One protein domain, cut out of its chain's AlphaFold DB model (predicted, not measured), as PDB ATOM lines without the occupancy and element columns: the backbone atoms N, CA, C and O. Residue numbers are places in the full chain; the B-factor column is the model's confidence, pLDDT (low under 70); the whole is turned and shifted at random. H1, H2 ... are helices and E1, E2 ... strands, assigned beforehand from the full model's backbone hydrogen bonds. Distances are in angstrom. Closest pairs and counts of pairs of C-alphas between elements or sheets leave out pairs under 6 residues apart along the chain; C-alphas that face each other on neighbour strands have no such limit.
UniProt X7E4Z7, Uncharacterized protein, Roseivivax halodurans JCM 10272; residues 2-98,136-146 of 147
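AT A GLANCE: This is residues 2 to 98 and 136 to 146 of the 147 residues of an uncharacterized protein of Roseivivax halodurans JCM 10272 (UniProt X7E4Z7). The longest helix, H1, runs through the middle, with H4 and H5 on one side of it and a small strand hairpin, E1 and E2, on the other, while the short helices H2 and H3 form a small head at one end. A long unnamed stretch, residues 56 to 88, runs back from that head to H4. The printed part has 108 residues, with named elements in the order H1, E1, E2, H2, H3, H4, H5; the two strands make one antiparallel sheet, E1 - E2. The class is mostly helix, though only 49 of the 108 residues are in named elements. The whole is compact, with a radius of gyration of the C-alphas of 13.5 A and spans of 39 by 31 by 29 A.

HOW THE PARTS SIT: H1, residues 2 to 14, touches H4, residues 89 to 97, at a steep tilt of 52 degrees, the same way; their closest C-alphas are those of Ser 7 and Ala 92, 5.4 A apart. H1 is close to but not clearly touching H5, residues 136 to 144, with the closest C-alphas, those of Ile 14 and Val 137, 7.7 A apart. H4 and H5 only just touch, with 3 pairs of C-alphas within 8 A, the closest those of Phe 89 and Val 138 at 6.4 A; they run opposite ways at a shallow tilt of 16 degrees. E1, residues 27 to 30, and E2, residues 33 to 36, form a hairpin, antiparallel at 159 degrees, with N 28 and O 35 2.9 A apart and N 33 and O 30 3.0 A apart, both within hydrogen-bond range. The closest C-alphas of H1 and E2 are those of Ala 8 and Leu 36, 7.8 A apart. H2, residues 44 to 47, and H3, residues 50 to 55, touch only at the corner by their link, the closest C-alphas being those of Ser 45 and Arg 53 at 5.0 A. H1 is apart from both H2 and H3. Each O i to N i+4 pair is within hydrogen-bond range in H1, H3, H4 and H5; H2 is too short for such a pair.

IN THESE COORDINATES: H1 begins at C-alpha 2, (5.246, -53.203, 41.634), and is 18.2 A long from first to last C-alpha. E1 measures 10.0 A and E2 10.4 A, H2 5.4 A and H3 8.8 A. H4 begins at C-alpha 89, (6.481, -44.756, 35.437), and H5 ends at C-alpha 144, (6.062, -36.787, 45.459); each is 12.4 A long.

THE WHOLE: The two C-alphas farthest apart are those of Gly 31 and Glu 50, 41.2 A. Residues 99 to 135 are cut out, and C-alphas 98 and 136 are 16.5 A apart across the cut. The links H1 to E1, of 12 residues, and H3 to H4, of 33, are long. The mean pLDDT of the printed part is 94.3, and no printed residue is under 70.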
ATOM      1  N   HIS A   2       5.264 -54.662  41.382       90.62
ATOM      2  CA  HIS A   2       5.246 -53.203  41.634       90.62
ATOM      3  C   HIS A   2       5.046 -52.323  40.386       90.62
ATOM      4  O   HIS A   2       4.399 -51.289  40.487       90.62
ATOM      5  N   GLN A   3       5.505 -52.763  39.210       93.62
ATOM      6  CA  GLN A   3       5.251 -52.050  37.948       93.62
ATOM      7  C   GLN A   3       3.755 -51.955  37.602       93.62
ATOM      8  O   GLN A   3       3.292 -50.925  37.119       93.62
ATOM      9  N   LEU A   4       2.982 -53.007  37.897       93.94
ATOM     10  CA  LEU A   4       1.537 -53.007  37.665       93.94
ATOM     11  C   LEU A   4       0.828 -52.071  38.655       93.94
ATOM     12  O   LEU A   4      -0.044 -51.313  38.251       93.94
ATOM     13  N   HIS A   5       1.260 -52.050  39.922       96.00
ATOM     14  CA  HIS A   5       0.778 -51.074  40.907       96.00
ATOM     15  C   HIS A   5       1.071 -49.627  40.481       96.00
ATOM     16  O   HIS A   5       0.220 -48.762  40.656       96.00
ATOM     17  N   GLY A   6       2.254 -49.367  39.911       96.62
ATOM     18  CA  GLY A   6       2.613 -48.048  39.385       96.62
ATOM     19  C   GLY A   6       1.755 -47.654  38.189       96.62
ATOM     20  O   GLY A   6       1.260 -46.535  38.132       96.62
ATOM     21  N   SER A   7       1.498 -48.596  37.279       97.00
ATOM     22  CA  SER A   7       0.614 -48.372  36.128       97.00
ATOM     23  C   SER A   7      -0.818 -48.055  36.566       97.00
ATOM     24  O   SER A   7      -1.409 -47.112  36.053       97.00
ATOM     25  N   ALA A   8      -1.344 -48.789  37.553       96.94
ATOM     26  CA  ALA A   8      -2.659 -48.530  38.137       96.94
ATOM     27  C   ALA A   8      -2.723 -47.169  38.845       96.94
ATOM     28  O   ALA A   8      -3.618 -46.384  38.575       96.94
ATOM     29  N   TYR A   9      -1.729 -46.844  39.675       97.69
ATOM     30  CA  TYR A   9      -1.661 -45.539  40.337       97.69
ATOM     31  C   TYR A   9      -1.591 -44.379  39.339       97.69
ATOM     32  O   TYR A   9      -2.285 -43.382  39.516       97.69
ATOM     33  N   LEU A  10      -0.777 -44.498  38.283       98.00
ATOM     34  CA  LEU A  10      -0.715 -43.488  37.225       98.00
ATOM     35  C   LEU A  10      -2.067 -43.359  36.519       98.00
ATOM     36  O   LEU A  10      -2.532 -42.243  36.322       98.00
ATOM     37  N   PHE A  11      -2.701 -44.483  36.181       98.00
ATOM     38  CA  PHE A  11      -4.026 -44.506  35.569       98.00
ATOM     39  C   PHE A  11      -5.069 -43.780  36.433       98.00
ATOM     40  O   PHE A  11      -5.657 -42.817  35.953       98.00
ATOM     41  N   ASP A  12      -5.235 -44.158  37.704       97.75
ATOM     42  CA  ASP A  12      -6.208 -43.531  38.615       97.75
ATOM     43  C   ASP A  12      -5.907 -42.053  38.887       97.75
ATOM     44  O   ASP A  12      -6.822 -41.246  39.042       97.75
ATOM     45  N   THR A  13      -4.624 -41.683  38.904       97.31
ATOM     46  CA  THR A  13      -4.198 -40.282  39.015       97.31
ATOM     47  C   THR A  13      -4.622 -39.477  37.790       97.31
ATOM     48  O   THR A  13      -5.137 -38.374  37.944       97.31
ATOM     49  N   ILE A  14      -4.433 -40.023  36.584       97.94
ATOM     50  CA  ILE A  14      -4.833 -39.372  35.331       97.94
ATOM     51  C   ILE A  14      -6.341 -39.212  35.269       97.94
ATOM     52  O   ILE A  14      -6.803 -38.129  34.957       97.94
ATOM     53  N   ILE A  15      -7.116 -40.252  35.571       97.38
ATOM     54  CA  ILE A  15      -8.580 -40.159  35.494       97.38
ATOM     55  C   ILE A  15      -9.195 -39.436  36.698       97.38
ATOM     56  O   ILE A  15     -10.410 -39.337  36.763       97.38
ATOM     57  N   GLN A  16      -8.397 -38.954  37.658       96.31
ATOM     58  CA  GLN A  16      -8.874 -38.294  38.880       96.31
ATOM     59  C   GLN A  16      -9.904 -39.130  39.659       96.31
ATOM     60  O   GLN A  16     -10.925 -38.607  40.101       96.31
ATOM     61  N   ASN A  17      -9.651 -40.431  39.831       96.25
ATOM     62  CA  ASN A  17     -10.536 -41.287  40.621       96.25
ATOM     63  C   ASN A  17     -10.369 -40.979  42.118       96.25
ATOM     64  O   ASN A  17      -9.434 -41.465  42.761       96.25
ATOM     65  N   TRP A  18     -11.253 -40.144  42.665       90.62
ATOM     66  CA  TRP A  18     -11.211 -39.715  44.068       90.62
ATOM     67  C   TRP A  18     -11.774 -40.749  45.053       90.62
ATOM     68  O   TRP A  18     -11.475 -40.677  46.248       90.62
ATOM     69  N   ASP A  19     -12.544 -41.726  44.569       94.50
ATOM     70  CA  ASP A  19     -13.143 -42.748  45.423       94.50
ATOM     71  C   ASP A  19     -12.197 -43.934  45.638       94.50
ATOM     72  O   ASP A  19     -12.251 -44.584  46.681       94.50
ATOM     73  N   ARG A  20     -11.229 -44.155  44.734       96.50
ATOM     74  CA  ARG A  20     -10.176 -45.156  44.941       96.50
ATOM     75  C   ARG A  20      -9.184 -44.725  46.019       96.50
ATOM     76  O   ARG A  20      -8.150 -44.103  45.761       96.50
ATOM     77  N   ARG A  21      -9.449 -45.158  47.246       96.44
ATOM     78  CA  ARG A  21      -8.690 -44.776  48.444       96.44
ATOM     79  C   ARG A  21      -8.504 -45.945  49.404       96.44
ATOM     80  O   ARG A  21      -9.130 -46.983  49.240       96.44
ATOM     81  N   ILE A  22      -7.648 -45.828  50.420       95.56
ATOM     82  CA  ILE A  22      -7.408 -46.930  51.378       95.56
ATOM     83  C   ILE A  22      -8.716 -47.431  52.004       95.56
ATOM     84  O   ILE A  22      -8.899 -48.640  52.135       95.56
ATOM     85  N   ALA A  23      -9.613 -46.513  52.372       93.62
ATOM     86  CA  ALA A  23     -10.908 -46.853  52.957       93.62
ATOM     87  C   ALA A  23     -11.892 -47.473  51.946       93.62
ATOM     88  O   ALA A  23     -12.784 -48.209  52.357       93.62
ATOM     89  N   ASN A  24     -11.708 -47.211  50.646       95.94
ATOM     90  CA  ASN A  24     -12.499 -47.798  49.568       95.94
ATOM     91  C   ASN A  24     -11.604 -48.207  48.381       95.94
ATOM     92  O   ASN A  24     -11.442 -47.453  47.421       95.94
ATOM     93  N   PRO A  25     -10.923 -49.370  48.452       95.31
ATOM     94  CA  PRO A  25      -9.899 -49.690  47.464       95.31
ATOM     95  C   PRO A  25     -10.447 -49.937  46.060       95.31
ATOM     96  O   PRO A  25      -9.696 -49.780  45.100       95.31
ATOM     97  N   ASN A  26     -11.705 -50.382  45.934       96.81
ATOM     98  CA  ASN A  26     -12.337 -50.781  44.672       96.81
ATOM     99  C   ASN A  26     -11.434 -51.688  43.807       96.81
ATOM    100  O   ASN A  26     -11.333 -51.543  42.588       96.81
ATOM    101  N   ILE A  27     -10.719 -52.613  44.455       97.00
ATOM    102  CA  ILE A  27      -9.758 -53.528  43.831       97.00
ATOM    103  C   ILE A  27     -10.165 -54.964  44.152       97.00
ATOM    104  O   ILE A  27     -10.219 -55.359  45.318       97.00
ATOM    105  N   LEU A  28     -10.373 -55.771  43.114       97.00
ATOM    106  CA  LEU A  28     -10.499 -57.221  43.247       97.00
ATOM    107  C   LEU A  28      -9.108 -57.848  43.216       97.00
ATOM    108  O   LEU A  28      -8.294 -57.492  42.366       97.00
ATOM    109  N   LYS A  29      -8.826 -58.794  44.118       94.81
ATOM    110  CA  LYS A  29      -7.517 -59.454  44.216       94.81
ATOM    111  C   LYS A  29      -7.652 -60.974  44.153       94.81
ATOM    112  O   LYS A  29      -8.446 -61.556  44.887       94.81
ATOM    113  N   MET A  30      -6.824 -61.612  43.327       94.00
ATOM    114  CA  MET A  30      -6.684 -63.069  43.254       94.00
ATOM    115  C   MET A  30      -5.198 -63.436  43.234       94.00
ATOM    116  O   MET A  30      -4.519 -63.287  42.218       94.00
ATOM    117  N   GLY A  31      -4.689 -63.911  44.374       91.25
ATOM    118  CA  GLY A  31      -3.256 -64.149  44.557       91.25
ATOM    119  C   GLY A  31      -2.455 -62.864  44.338       91.25
ATOM    120  O   GLY A  31      -2.679 -61.863  45.020       91.25
ATOM    121  N   ASP A  32      -1.560 -62.897  43.356       87.06
ATOM    122  CA  ASP A  32      -0.694 -61.777  42.969       87.06
ATOM    123  C   ASP A  32      -1.308 -60.848  41.911       87.06
ATOM    124  O   ASP A  32      -0.727 -59.812  41.582       87.06
ATOM    125  N   ASN A  33      -2.480 -61.206  41.386       92.12
ATOM    126  CA  ASN A  33      -3.191 -60.427  40.383       92.12
ATOM    127  C   ASN A  33      -4.239 -59.530  41.034       92.12
ATOM    128  O   ASN A  33      -4.821 -59.868  42.070       92.12
ATOM    129  N   PHE A  34      -4.517 -58.407  40.378       95.62
ATOM    130  CA  PHE A  34      -5.605 -57.529  40.763       95.62
ATOM    131  C   PHE A  34      -6.316 -56.940  39.546       95.62
ATOM    132  O   PHE A  34      -5.750 -56.862  38.454       95.62
ATOM    133  N   THR A  35      -7.551 -56.503  39.759       96.44
ATOM    134  CA  THR A  35      -8.361 -55.782  38.778       96.44
ATOM    135  C   THR A  35      -8.951 -54.551  39.443       96.44
ATOM    136  O   THR A  35      -9.493 -54.639  40.546       96.44
ATOM    137  N   LEU A  36      -8.817 -53.408  38.773       97.38
ATOM    138  CA  LEU A  36      -9.479 -52.172  39.166       97.38
ATOM    139  C   LEU A  36     -10.946 -52.263  38.764       97.38
ATOM    140  O   LEU A  36     -11.254 -52.566  37.611       97.38
ATOM    141  N   ILE A  37     -11.837 -52.011  39.707       97.69
ATOM    142  CA  ILE A  37     -13.268 -51.876  39.457       97.69
ATOM    143  C   ILE A  37     -13.718 -50.491  39.904       97.69
ATOM    144  O   ILE A  37     -12.942 -49.777  40.540       97.69
ATOM    145  N   ASP A  38     -14.955 -50.154  39.560       96.19
ATOM    146  CA  ASP A  38     -15.658 -48.983  40.077       96.19
ATOM    147  C   ASP A  38     -14.928 -47.649  39.809       96.19
ATOM    148  O   ASP A  38     -14.135 -47.143  40.606       96.19
ATOM    149  N   HIS A  39     -15.134 -47.136  38.593       96.25
ATOM    150  CA  HIS A  39     -14.556 -45.877  38.106       96.25
ATOM    151  C   HIS A  39     -15.634 -44.796  37.940       96.25
ATOM    152  O   HIS A  39     -15.443 -43.867  37.160       96.25
ATOM    153  N   GLU A  40     -16.791 -44.950  38.591       92.44
ATOM    154  CA  GLU A  40     -17.928 -44.037  38.415       92.44
ATOM    155  C   GLU A  40     -17.624 -42.626  38.940       92.44
ATOM    156  O   GLU A  40     -18.052 -41.630  38.366       92.44
ATOM    157  N   GLU A  41     -16.783 -42.564  39.965       92.94
ATOM    158  CA  GLU A  41     -16.322 -41.364  40.651       92.94
ATOM    159  C   GLU A  41     -14.975 -40.867  40.067       92.94
ATOM    160  O   GLU A  41     -14.001 -40.592  40.769       92.94
ATOM    161  N   ALA A  42     -14.887 -40.813  38.737       96.06
ATOM    162  CA  ALA A  42     -13.717 -40.347  37.993       96.06
ATOM    163  C   ALA A  42     -14.056 -39.142  37.100       96.06
ATOM    164  O   ALA A  42     -15.215 -38.798  36.877       96.06
ATOM    165  N   PHE A  43     -13.018 -38.522  36.542       96.50
ATOM    166  CA  PHE A  43     -13.084 -37.400  35.604       96.50
ATOM    167  C   PHE A  43     -13.693 -36.124  36.191       96.50
ATOM    168  O   PHE A  43     -14.325 -35.357  35.468       96.50
ATOM    169  N   VAL A  44     -13.455 -35.853  37.479       94.88
ATOM    170  CA  VAL A  44     -14.034 -34.706  38.198       94.88
ATOM    171  C   VAL A  44     -13.845 -33.385  37.442       94.88
ATOM    172  O   VAL A  44     -14.798 -32.621  37.316       94.88
ATOM    173  N   SER A  45     -12.669 -33.122  36.856       95.00
ATOM    174  CA  SER A  45     -12.449 -31.897  36.067       95.00
ATOM    175  C   SER A  45     -13.271 -31.829  34.771       95.00
ATOM    176  O   SER A  45     -13.576 -30.730  34.314       95.00
ATOM    177  N   ALA A  46     -13.643 -32.967  34.183       95.50
ATOM    178  CA  ALA A  46     -14.390 -33.038  32.926       95.50
ATOM    179  C   ALA A  46     -15.914 -33.115  33.127       95.50
ATOM    180  O   ALA A  46     -16.663 -32.609  32.286       95.50
ATOM    181  N   THR A  47     -16.376 -33.744  34.213       93.44
ATOM    182  CA  THR A  47     -17.791 -34.105  34.424       93.44
ATOM    183  C   THR A  47     -18.383 -33.623  35.746       93.44
ATOM    184  O   THR A  47     -19.606 -33.614  35.884       93.44
ATOM    185  N   GLY A  48     -17.549 -33.206  36.703       91.62
ATOM    186  CA  GLY A  48     -17.986 -32.759  38.021       91.62
ATOM    187  C   GLY A  48     -18.813 -31.475  37.980       91.62
ATOM    188  O   GLY A  48     -18.837 -30.736  36.987       91.62
ATOM    189  N   THR A  49     -19.485 -31.178  39.094       93.19
ATOM    190  CA  THR A  49     -20.188 -29.902  39.252       93.19
ATOM    191  C   THR A  49     -19.198 -28.737  39.277       93.19
ATOM    192  O   THR A  49     -17.993 -28.921  39.438       93.19
ATOM    193  N   GLU A  50     -19.686 -27.501  39.161       93.12
ATOM    194  CA  GLU A  50     -18.812 -26.324  39.274       93.12
ATOM    195  C   GLU A  50     -18.047 -26.283  40.606       93.12
ATOM    196  O   GLU A  50     -16.871 -25.926  40.646       93.12
ATOM    197  N   VAL A  51     -18.700 -26.715  41.688       94.06
ATOM    198  CA  VAL A  51     -18.088 -26.799  43.017       94.06
ATOM    199  C   VAL A  51     -16.957 -27.825  43.012       94.06
ATOM    200  O   VAL A  51     -15.847 -27.495  43.430       94.06
ATOM    201  N   ASP A  52     -17.197 -29.024  42.479       92.75
ATOM    202  CA  ASP A  52     -16.194 -30.096  42.462       92.75
ATOM    203  C   ASP A  52     -14.998 -29.729  41.582       92.75
ATOM    204  O   ASP A  52     -13.848 -29.862  42.004       92.75
ATOM    205  N   ARG A  53     -15.252 -29.169  40.391       91.94
ATOM    206  CA  ARG A  53     -14.204 -28.705  39.472       91.94
ATOM    207  C   ARG A  53     -13.329 -27.621  40.085       91.94
ATOM    208  O   ARG A  53     -12.132 -27.608  39.834       91.94
ATOM    209  N   SER A  54     -13.900 -26.742  40.911       89.81
ATOM    210  CA  SER A  54     -13.140 -25.706  41.620       89.81
ATOM    211  C   SER A  54     -12.271 -26.253  42.762       89.81
ATOM    212  O   SER A  54     -11.297 -25.611  43.162       89.81
ATOM    213  N   ALA A  55     -12.614 -27.434  43.286       87.81
ATOM    214  CA  ALA A  55     -11.913 -28.083  44.388       87.81
ATOM    215  C   ALA A  55     -10.748 -28.971  43.923       87.81
ATOM    216  O   ALA A  55      -9.877 -29.306  44.731       87.81
ATOM    217  N   VAL A  56     -10.710 -29.341  42.640       90.12
ATOM    218  CA  VAL A  56      -9.656 -30.177  42.058       90.12
ATOM    219  C   VAL A  56      -8.768 -29.383  41.110       90.12
ATOM    220  O   VAL A  56      -9.190 -28.438  40.451       90.12
ATOM    221  N   ARG A  57      -7.508 -29.795  41.032       94.06
ATOM    222  CA  ARG A  57      -6.552 -29.324  40.031       94.06
ATOM    223  C   ARG A  57      -6.283 -30.435  39.031       94.06
ATOM    224  O   ARG A  57      -6.481 -31.615  39.337       94.06
ATOM    225  N   LEU A  58      -5.826 -30.068  37.842       96.56
ATOM    226  CA  LEU A  58      -5.443 -31.063  36.847       96.56
ATOM    227  C   LEU A  58      -4.163 -31.779  37.312       96.56
ATOM    228  O   LEU A  58      -3.278 -31.124  37.860       96.56
ATOM    229  N   PRO A  59      -3.995 -33.093  37.073       96.62
ATOM    230  CA  PRO A  59      -2.820 -33.842  37.539       96.62
ATOM    231  C   PRO A  59      -1.469 -33.310  37.032       96.62
ATOM    232  O   PRO A  59      -0.430 -33.590  37.623       96.62
ATOM    233  N   TRP A  60      -1.476 -32.552  35.935       96.50
ATOM    234  CA  TRP A  60      -0.298 -31.907  35.347       96.50
ATOM    235  C   TRP A  60      -0.073 -30.460  35.815       96.50
ATOM    236  O   TRP A  60       0.869 -29.809  35.368       96.50
ATOM    237  N   GLU A  61      -0.901 -29.942  36.722       95.31
ATOM    238  CA  GLU A  61      -0.703 -28.639  37.352       95.31
ATOM    239  C   GLU A  61       0.131 -28.738  38.633       95.31
ATOM    240  O   GLU A  61       0.259 -29.782  39.278       95.31
ATOM    241  N   VAL A  62       0.680 -27.598  39.060       89.88
ATOM    242  CA  VAL A  62       1.377 -27.498  40.345       89.88
ATOM    243  C   VAL A  62       0.400 -27.822  41.482       89.88
ATOM    244  O   VAL A  62      -0.656 -27.194  41.606       89.88
ATOM    245  N   PHE A  63       0.783 -28.784  42.327       89.94
ATOM    246  CA  PHE A  63      -0.059 -29.368  43.383       89.94
ATOM    247  C   PHE A  63      -1.323 -30.079  42.857       89.94
ATOM    248  O   PHE A  63      -2.296 -30.228  43.591       89.94
ATOM    249  N   GLY A  64      -1.300 -30.532  41.599       93.12
ATOM    250  CA  GLY A  64      -2.390 -31.250  40.936       93.12
ATOM    251  C   GLY A  64      -2.647 -32.672  41.431       93.12
ATOM    252  O   GLY A  64      -3.716 -33.227  41.204       93.12
ATOM    253  N   ILE A  65      -1.673 -33.270  42.120       95.12
ATOM    254  CA  ILE A  65      -1.736 -34.651  42.602       95.12
ATOM    255  C   ILE A  65      -1.706 -34.631  44.128       95.12
ATOM    256  O   ILE A  65      -0.776 -34.095  44.727       95.12
ATOM    257  N   THR A  66      -2.718 -35.228  44.757       94.12
ATOM    258  CA  THR A  66      -2.876 -35.277  46.224       94.12
ATOM    259  C   THR A  66      -3.189 -36.677  46.753       94.12
ATOM    260  O   THR A  66      -3.118 -36.912  47.956       94.12
ATOM    261  N   ASN A  67      -3.454 -37.644  45.874       94.62
ATOM    262  CA  ASN A  67      -3.789 -39.028  46.226       94.62
ATOM    263  C   ASN A  67      -2.608 -39.826  46.827       94.62
ATOM    264  O   ASN A  67      -2.762 -40.994  47.175       94.62
ATOM    265  N   PHE A  68      -1.431 -39.224  47.006       94.62
ATOM    266  CA  PHE A  68      -0.341 -39.794  47.800       94.62
ATOM    267  C   PHE A  68      -0.358 -39.369  49.276       94.62
ATOM    268  O   PHE A  68       0.315 -39.995  50.105       94.62
ATOM    269  N   ILE A  69      -1.098 -38.310  49.624       93.69
ATOM    270  CA  ILE A  69      -1.120 -37.737  50.974       93.69
ATOM    271  C   ILE A  69      -1.638 -38.784  51.959       93.69
ATOM    272  O   ILE A  69      -2.637 -39.453  51.708       93.69
ATOM    273  N   SER A  70      -0.937 -38.952  53.082       93.69
ATOM    274  CA  SER A  70      -1.312 -39.940  54.097       93.69
ATOM    275  C   SER A  70      -2.660 -39.609  54.733       93.69
ATOM    276  O   SER A  70      -2.875 -38.491  55.190       93.69
ATOM    277  N   GLY A  71      -3.540 -40.605  54.804       93.00
ATOM    278  CA  GLY A  71      -4.887 -40.485  55.355       93.00
ATOM    279  C   GLY A  71      -5.857 -41.401  54.617       93.00
ATOM    280  O   GLY A  71      -5.439 -42.219  53.793       93.00
ATOM    281  N   ASP A  72      -7.149 -41.240  54.888       92.44
ATOM    282  CA  ASP A  72      -8.195 -42.087  54.302       92.44
ATOM    283  C   ASP A  72      -8.323 -41.920  52.785       92.44
ATOM    284  O   ASP A  72      -8.729 -42.863  52.114       92.44
ATOM    285  N   MET A  73      -7.920 -40.757  52.257       92.75
ATOM    286  CA  MET A  73      -7.908 -40.421  50.826       92.75
ATOM    287  C   MET A  73      -6.634 -40.882  50.095       92.75
ATOM    288  O   MET A  73      -6.505 -40.664  48.894       92.75
ATOM    289  N   GLN A  74      -5.673 -41.502  50.793       96.31
ATOM    290  CA  GLN A  74      -4.463 -42.021  50.154       96.31
ATOM    291  C   GLN A  74      -4.828 -43.151  49.186       96.31
ATOM    292  O   GLN A  74      -5.603 -44.046  49.523       96.31
ATOM    293  N   HIS A  75      -4.202 -43.172  48.016       97.19
ATOM    294  CA  HIS A  75      -4.355 -44.243  47.049       97.19
ATOM    295  C   HIS A  75      -3.798 -45.567  47.617       97.19
ATOM    296  O   HIS A  75      -2.659 -45.588  48.107       97.19
ATOM    297  N   PRO A  76      -4.515 -46.705  47.495       96.81
ATOM    298  CA  PRO A  76      -4.125 -47.980  48.112       96.81
ATOM    299  C   PRO A  76      -2.714 -48.457  47.748       96.81
ATOM    300  O   PRO A  76      -2.001 -49.032  48.572       96.81
ATOM    301  N   PHE A  77      -2.286 -48.202  46.509       96.31
ATOM    302  CA  PHE A  77      -0.963 -48.611  46.040       96.31
ATOM    303  C   PHE A  77       0.178 -47.673  46.425       96.31
ATOM    304  O   PHE A  77       1.323 -48.108  46.349       96.31
ATOM    305  N   TRP A  78      -0.064 -46.445  46.897       96.00
ATOM    306  CA  TRP A  78       1.017 -45.471  47.102       96.00
ATOM    307  C   TRP A  78       2.167 -46.011  47.970       96.00
ATOM    308  O   TRP A  78       3.344 -45.909  47.622       96.00
ATOM    309  N   ARG A  79       1.833 -46.705  49.065       92.06
ATOM    310  CA  ARG A  79       2.817 -47.238  50.023       92.06
ATOM    311  C   ARG A  79       3.789 -48.255  49.424       92.06
ATOM    312  O   ARG A  79       4.888 -48.417  49.956       92.06
ATOM    313  N   VAL A  80       3.410 -48.936  48.338       92.31
ATOM    314  CA  VAL A  80       4.266 -49.907  47.637       92.31
ATOM    315  C   VAL A  80       5.021 -49.296  46.454       92.31
ATOM    316  O   VAL A  80       5.769 -50.013  45.790       92.31
ATOM    317  N   LEU A  81       4.874 -47.991  46.206       94.62
ATOM    318  CA  LEU A  81       5.534 -47.253  45.121       94.62
ATOM    319  C   LEU A  81       6.752 -46.452  45.597       94.62
ATOM    320  O   LEU A  81       7.288 -45.638  44.849       94.62
ATOM    321  N   LYS A  82       7.252 -46.712  46.812       87.50
ATOM    322  CA  LYS A  82       8.501 -46.123  47.325       87.50
ATOM    323  C   LYS A  82       9.649 -46.263  46.321       87.50
ATOM    324  O   LYS A  82       9.710 -47.237  45.566       87.50
ATOM    325  N   ARG A  83      10.596 -45.317  46.332       86.62
ATOM    326  CA  ARG A  83      11.751 -45.299  45.410       86.62
ATOM    327  C   ARG A  83      12.567 -46.599  45.442       86.62
ATOM    328  O   ARG A  83      12.991 -47.077  44.396       86.62
ATOM    329  N   SER A  84      12.683 -47.225  46.616       87.94
ATOM    330  CA  SER A  84      13.355 -48.520  46.818       87.94
ATOM    331  C   SER A  84      12.761 -49.681  46.016       87.94
ATOM    332  O   SER A  84      13.422 -50.692  45.826       87.94
ATOM    333  N   ASN A  85      11.515 -49.561  45.553       90.69
ATOM    334  CA  ASN A  85      10.838 -50.614  44.794       90.69
ATOM    335  C   ASN A  85      11.040 -50.472  43.277       90.69
ATOM    336  O   ASN A  85      10.435 -51.232  42.521       90.69
ATOM    337  N   HIS A  86      11.863 -49.507  42.837       90.31
ATOM    338  CA  HIS A  86      12.307 -49.326  41.448       90.31
ATOM    339  C   HIS A  86      11.169 -49.352  40.408       90.31
ATOM    340  O   HIS A  86      11.317 -49.884  39.308       90.31
ATOM    341  N   VAL A  87      10.008 -48.795  40.769       94.44
ATOM    342  CA  VAL A  87       8.874 -48.601  39.850       94.44
ATOM    343  C   VAL A  87       9.268 -47.572  38.799       94.44
ATOM    344  O   VAL A  87       9.763 -46.502  39.157       94.44
ATOM    345  N   ASP A  88       9.041 -47.921  37.536       93.56
ATOM    346  CA  ASP A  88       9.353 -47.107  36.369       93.56
ATOM    347  C   ASP A  88       8.049 -46.622  35.722       93.56
ATOM    348  O   ASP A  88       7.379 -47.356  34.987       93.56
ATOM    349  N   PHE A  89       7.677 -45.375  36.008       96.31
ATOM    350  CA  PHE A  89       6.481 -44.756  35.437       96.31
ATOM    351  C   PHE A  89       6.642 -44.394  33.956       96.31
ATOM    352  O   PHE A  89       5.631 -44.237  33.268       96.31
ATOM    353  N   SER A  90       7.872 -44.332  33.430       94.88
ATOM    354  CA  SER A  90       8.111 -44.000  32.021       94.88
ATOM    355  C   SER A  90       7.520 -45.053  31.085       94.88
ATOM    356  O   SER A  90       6.975 -44.714  30.035       94.88
ATOM    357  N   ARG A  91       7.517 -46.328  31.492       93.38
ATOM    358  CA  ARG A  91       6.891 -47.415  30.728       93.38
ATOM    359  C   ARG A  91       5.371 -47.269  30.642       93.38
ATOM    360  O   ARG A  91       4.782 -47.502  29.584       93.38
ATOM    361  N   ALA A  92       4.732 -46.896  31.748       95.25
ATOM    362  CA  ALA A  92       3.293 -46.660  31.770       95.25
ATOM    363  C   ALA A  92       2.944 -45.412  30.940       95.25
ATOM    364  O   ALA A  92       2.058 -45.475  30.091       95.25
ATOM    365  N   ALA A  93       3.709 -44.327  31.078       97.69
ATOM    366  CA  ALA A  93       3.556 -43.126  30.258       97.69
ATOM    367  C   ALA A  93       3.774 -43.391  28.759       97.69
ATOM    368  O   ALA A  93       3.010 -42.902  27.934       97.69
ATOM    369  N   ALA A  94       4.754 -44.216  28.387       97.31
ATOM    370  CA  ALA A  94       4.969 -44.620  26.998       97.31
ATOM    371  C   ALA A  94       3.758 -45.370  26.419       97.31
ATOM    372  O   ALA A  94       3.438 -45.193  25.247       97.31
ATOM    373  N   SER A  95       3.056 -46.155  27.242       95.81
ATOM    374  CA  SER A  95       1.826 -46.839  26.822       95.81
ATOM    375  C   SER A  95       0.708 -45.838  26.512       95.81
ATOM    376  O   SER A  95       0.025 -45.992  25.507       95.81
ATOM    377  N   TRP A  96       0.575 -44.774  27.312       97.12
ATOM    378  CA  TRP A  96      -0.350 -43.668  27.036       97.12
ATOM    379  C   TRP A  96       0.015 -42.904  25.761       97.12
ATOM    380  O   TRP A  96      -0.851 -42.656  24.925       97.12
ATOM    381  N   LYS A  97       1.295 -42.562  25.575       97.25
ATOM    382  CA  LYS A  97       1.776 -41.869  24.364       97.25
ATOM    383  C   LYS A  97       1.607 -42.699  23.096       97.25
ATOM    384  O   LYS A  97       1.439 -42.134  22.025       97.25
ATOM    385  N   GLY A  98       1.686 -44.023  23.219       97.25
ATOM    386  CA  GLY A  98       1.546 -44.956  22.105       97.25
ATOM    387  C   GLY A  98       0.107 -45.202  21.653       97.25
ATOM    388  O   GLY A  98      -0.085 -45.911  20.667       97.25
ATOM    389  N   ALA A 136       4.535 -34.375  32.522       97.56
ATOM    390  CA  ALA A 136       4.346 -33.498  33.676       97.56
ATOM    391  C   ALA A 136       3.647 -34.218  34.845       97.56
ATOM    392  O   ALA A 136       3.962 -33.961  36.015       97.56
ATOM    393  N   VAL A 137       2.732 -35.150  34.545       97.94
ATOM    394  CA  VAL A 137       2.106 -36.023  35.551       97.94
ATOM    395  C   VAL A 137       3.161 -36.932  36.185       97.94
ATOM    396  O   VAL A 137       3.279 -36.966  37.410       97.94
ATOM    397  N   VAL A 138       3.967 -37.627  35.372       97.38
ATOM    398  CA  VAL A 138       5.048 -38.504  35.858       97.38
ATOM    399  C   VAL A 138       6.045 -37.732  36.714       97.38
ATOM    400  O   VAL A 138       6.347 -38.160  37.826       97.38
ATOM    401  N   ASP A 139       6.498 -36.570  36.255       95.38
ATOM    402  CA  ASP A 139       7.427 -35.717  36.995       95.38
ATOM    403  C   ASP A 139       6.870 -35.316  38.366       95.38
ATOM    404  O   ASP A 139       7.597 -35.254  39.360       95.38
ATOM    405  N   THR A 140       5.566 -35.043  38.445       94.38
ATOM    406  CA  THR A 140       4.904 -34.695  39.706       94.38
ATOM    407  C   THR A 140       4.825 -35.894  40.647       94.38
ATOM    408  O   THR A 140       5.086 -35.741  41.842       94.38
ATOM    409  N   ILE A 141       4.547 -37.090  40.123       95.50
ATOM    410  CA  ILE A 141       4.578 -38.336  40.898       95.50
ATOM    411  C   ILE A 141       5.989 -38.607  41.428       95.50
ATOM    412  O   ILE A 141       6.142 -38.930  42.604       95.50
ATOM    413  N   GLU A 142       7.024 -38.453  40.602       94.38
ATOM    414  CA  GLU A 142       8.407 -38.688  41.024       94.38
ATOM    415  C   GLU A 142       8.843 -37.710  42.117       94.38
ATOM    416  O   GLU A 142       9.370 -38.144  43.139       94.38
ATOM    417  N   ARG A 143       8.516 -36.416  41.991       91.31
ATOM    418  CA  ARG A 143       8.739 -35.430  43.066       91.31
ATOM    419  C   ARG A 143       8.012 -35.789  44.362       91.31
ATOM    420  O   ARG A 143       8.541 -35.560  45.447       91.31
ATOM    421  N   ALA A 144       6.806 -36.351  44.279       90.06
ATOM    422  CA  ALA A 144       6.062 -36.787  45.459       90.06
ATOM    423  C   ALA A 144       6.714 -37.994  46.160       90.06
ATOM    424  O   ALA A 144       6.573 -38.144  47.370       90.06
ATOM    425  N   ARG A 145       7.461 -38.841  45.435       90.62
ATOM    426  CA  ARG A 145       8.194 -39.993  46.004       90.62
ATOM    427  C   ARG A 145       9.481 -39.598  46.735       90.62
ATOM    428  O   ARG A 145      10.094 -40.468  47.357       90.62
ATOM    429  N   GLU A 146       9.921 -38.346  46.611       83.44
ATOM    430  CA  GLU A 146      11.121 -37.806  47.269       83.44
ATOM    431  C   GLU A 146      10.847 -37.239  48.669       83.44
ATOM    432  O   GLU A 146      11.797 -36.973  49.406       83.44
TER     433      GLU A 146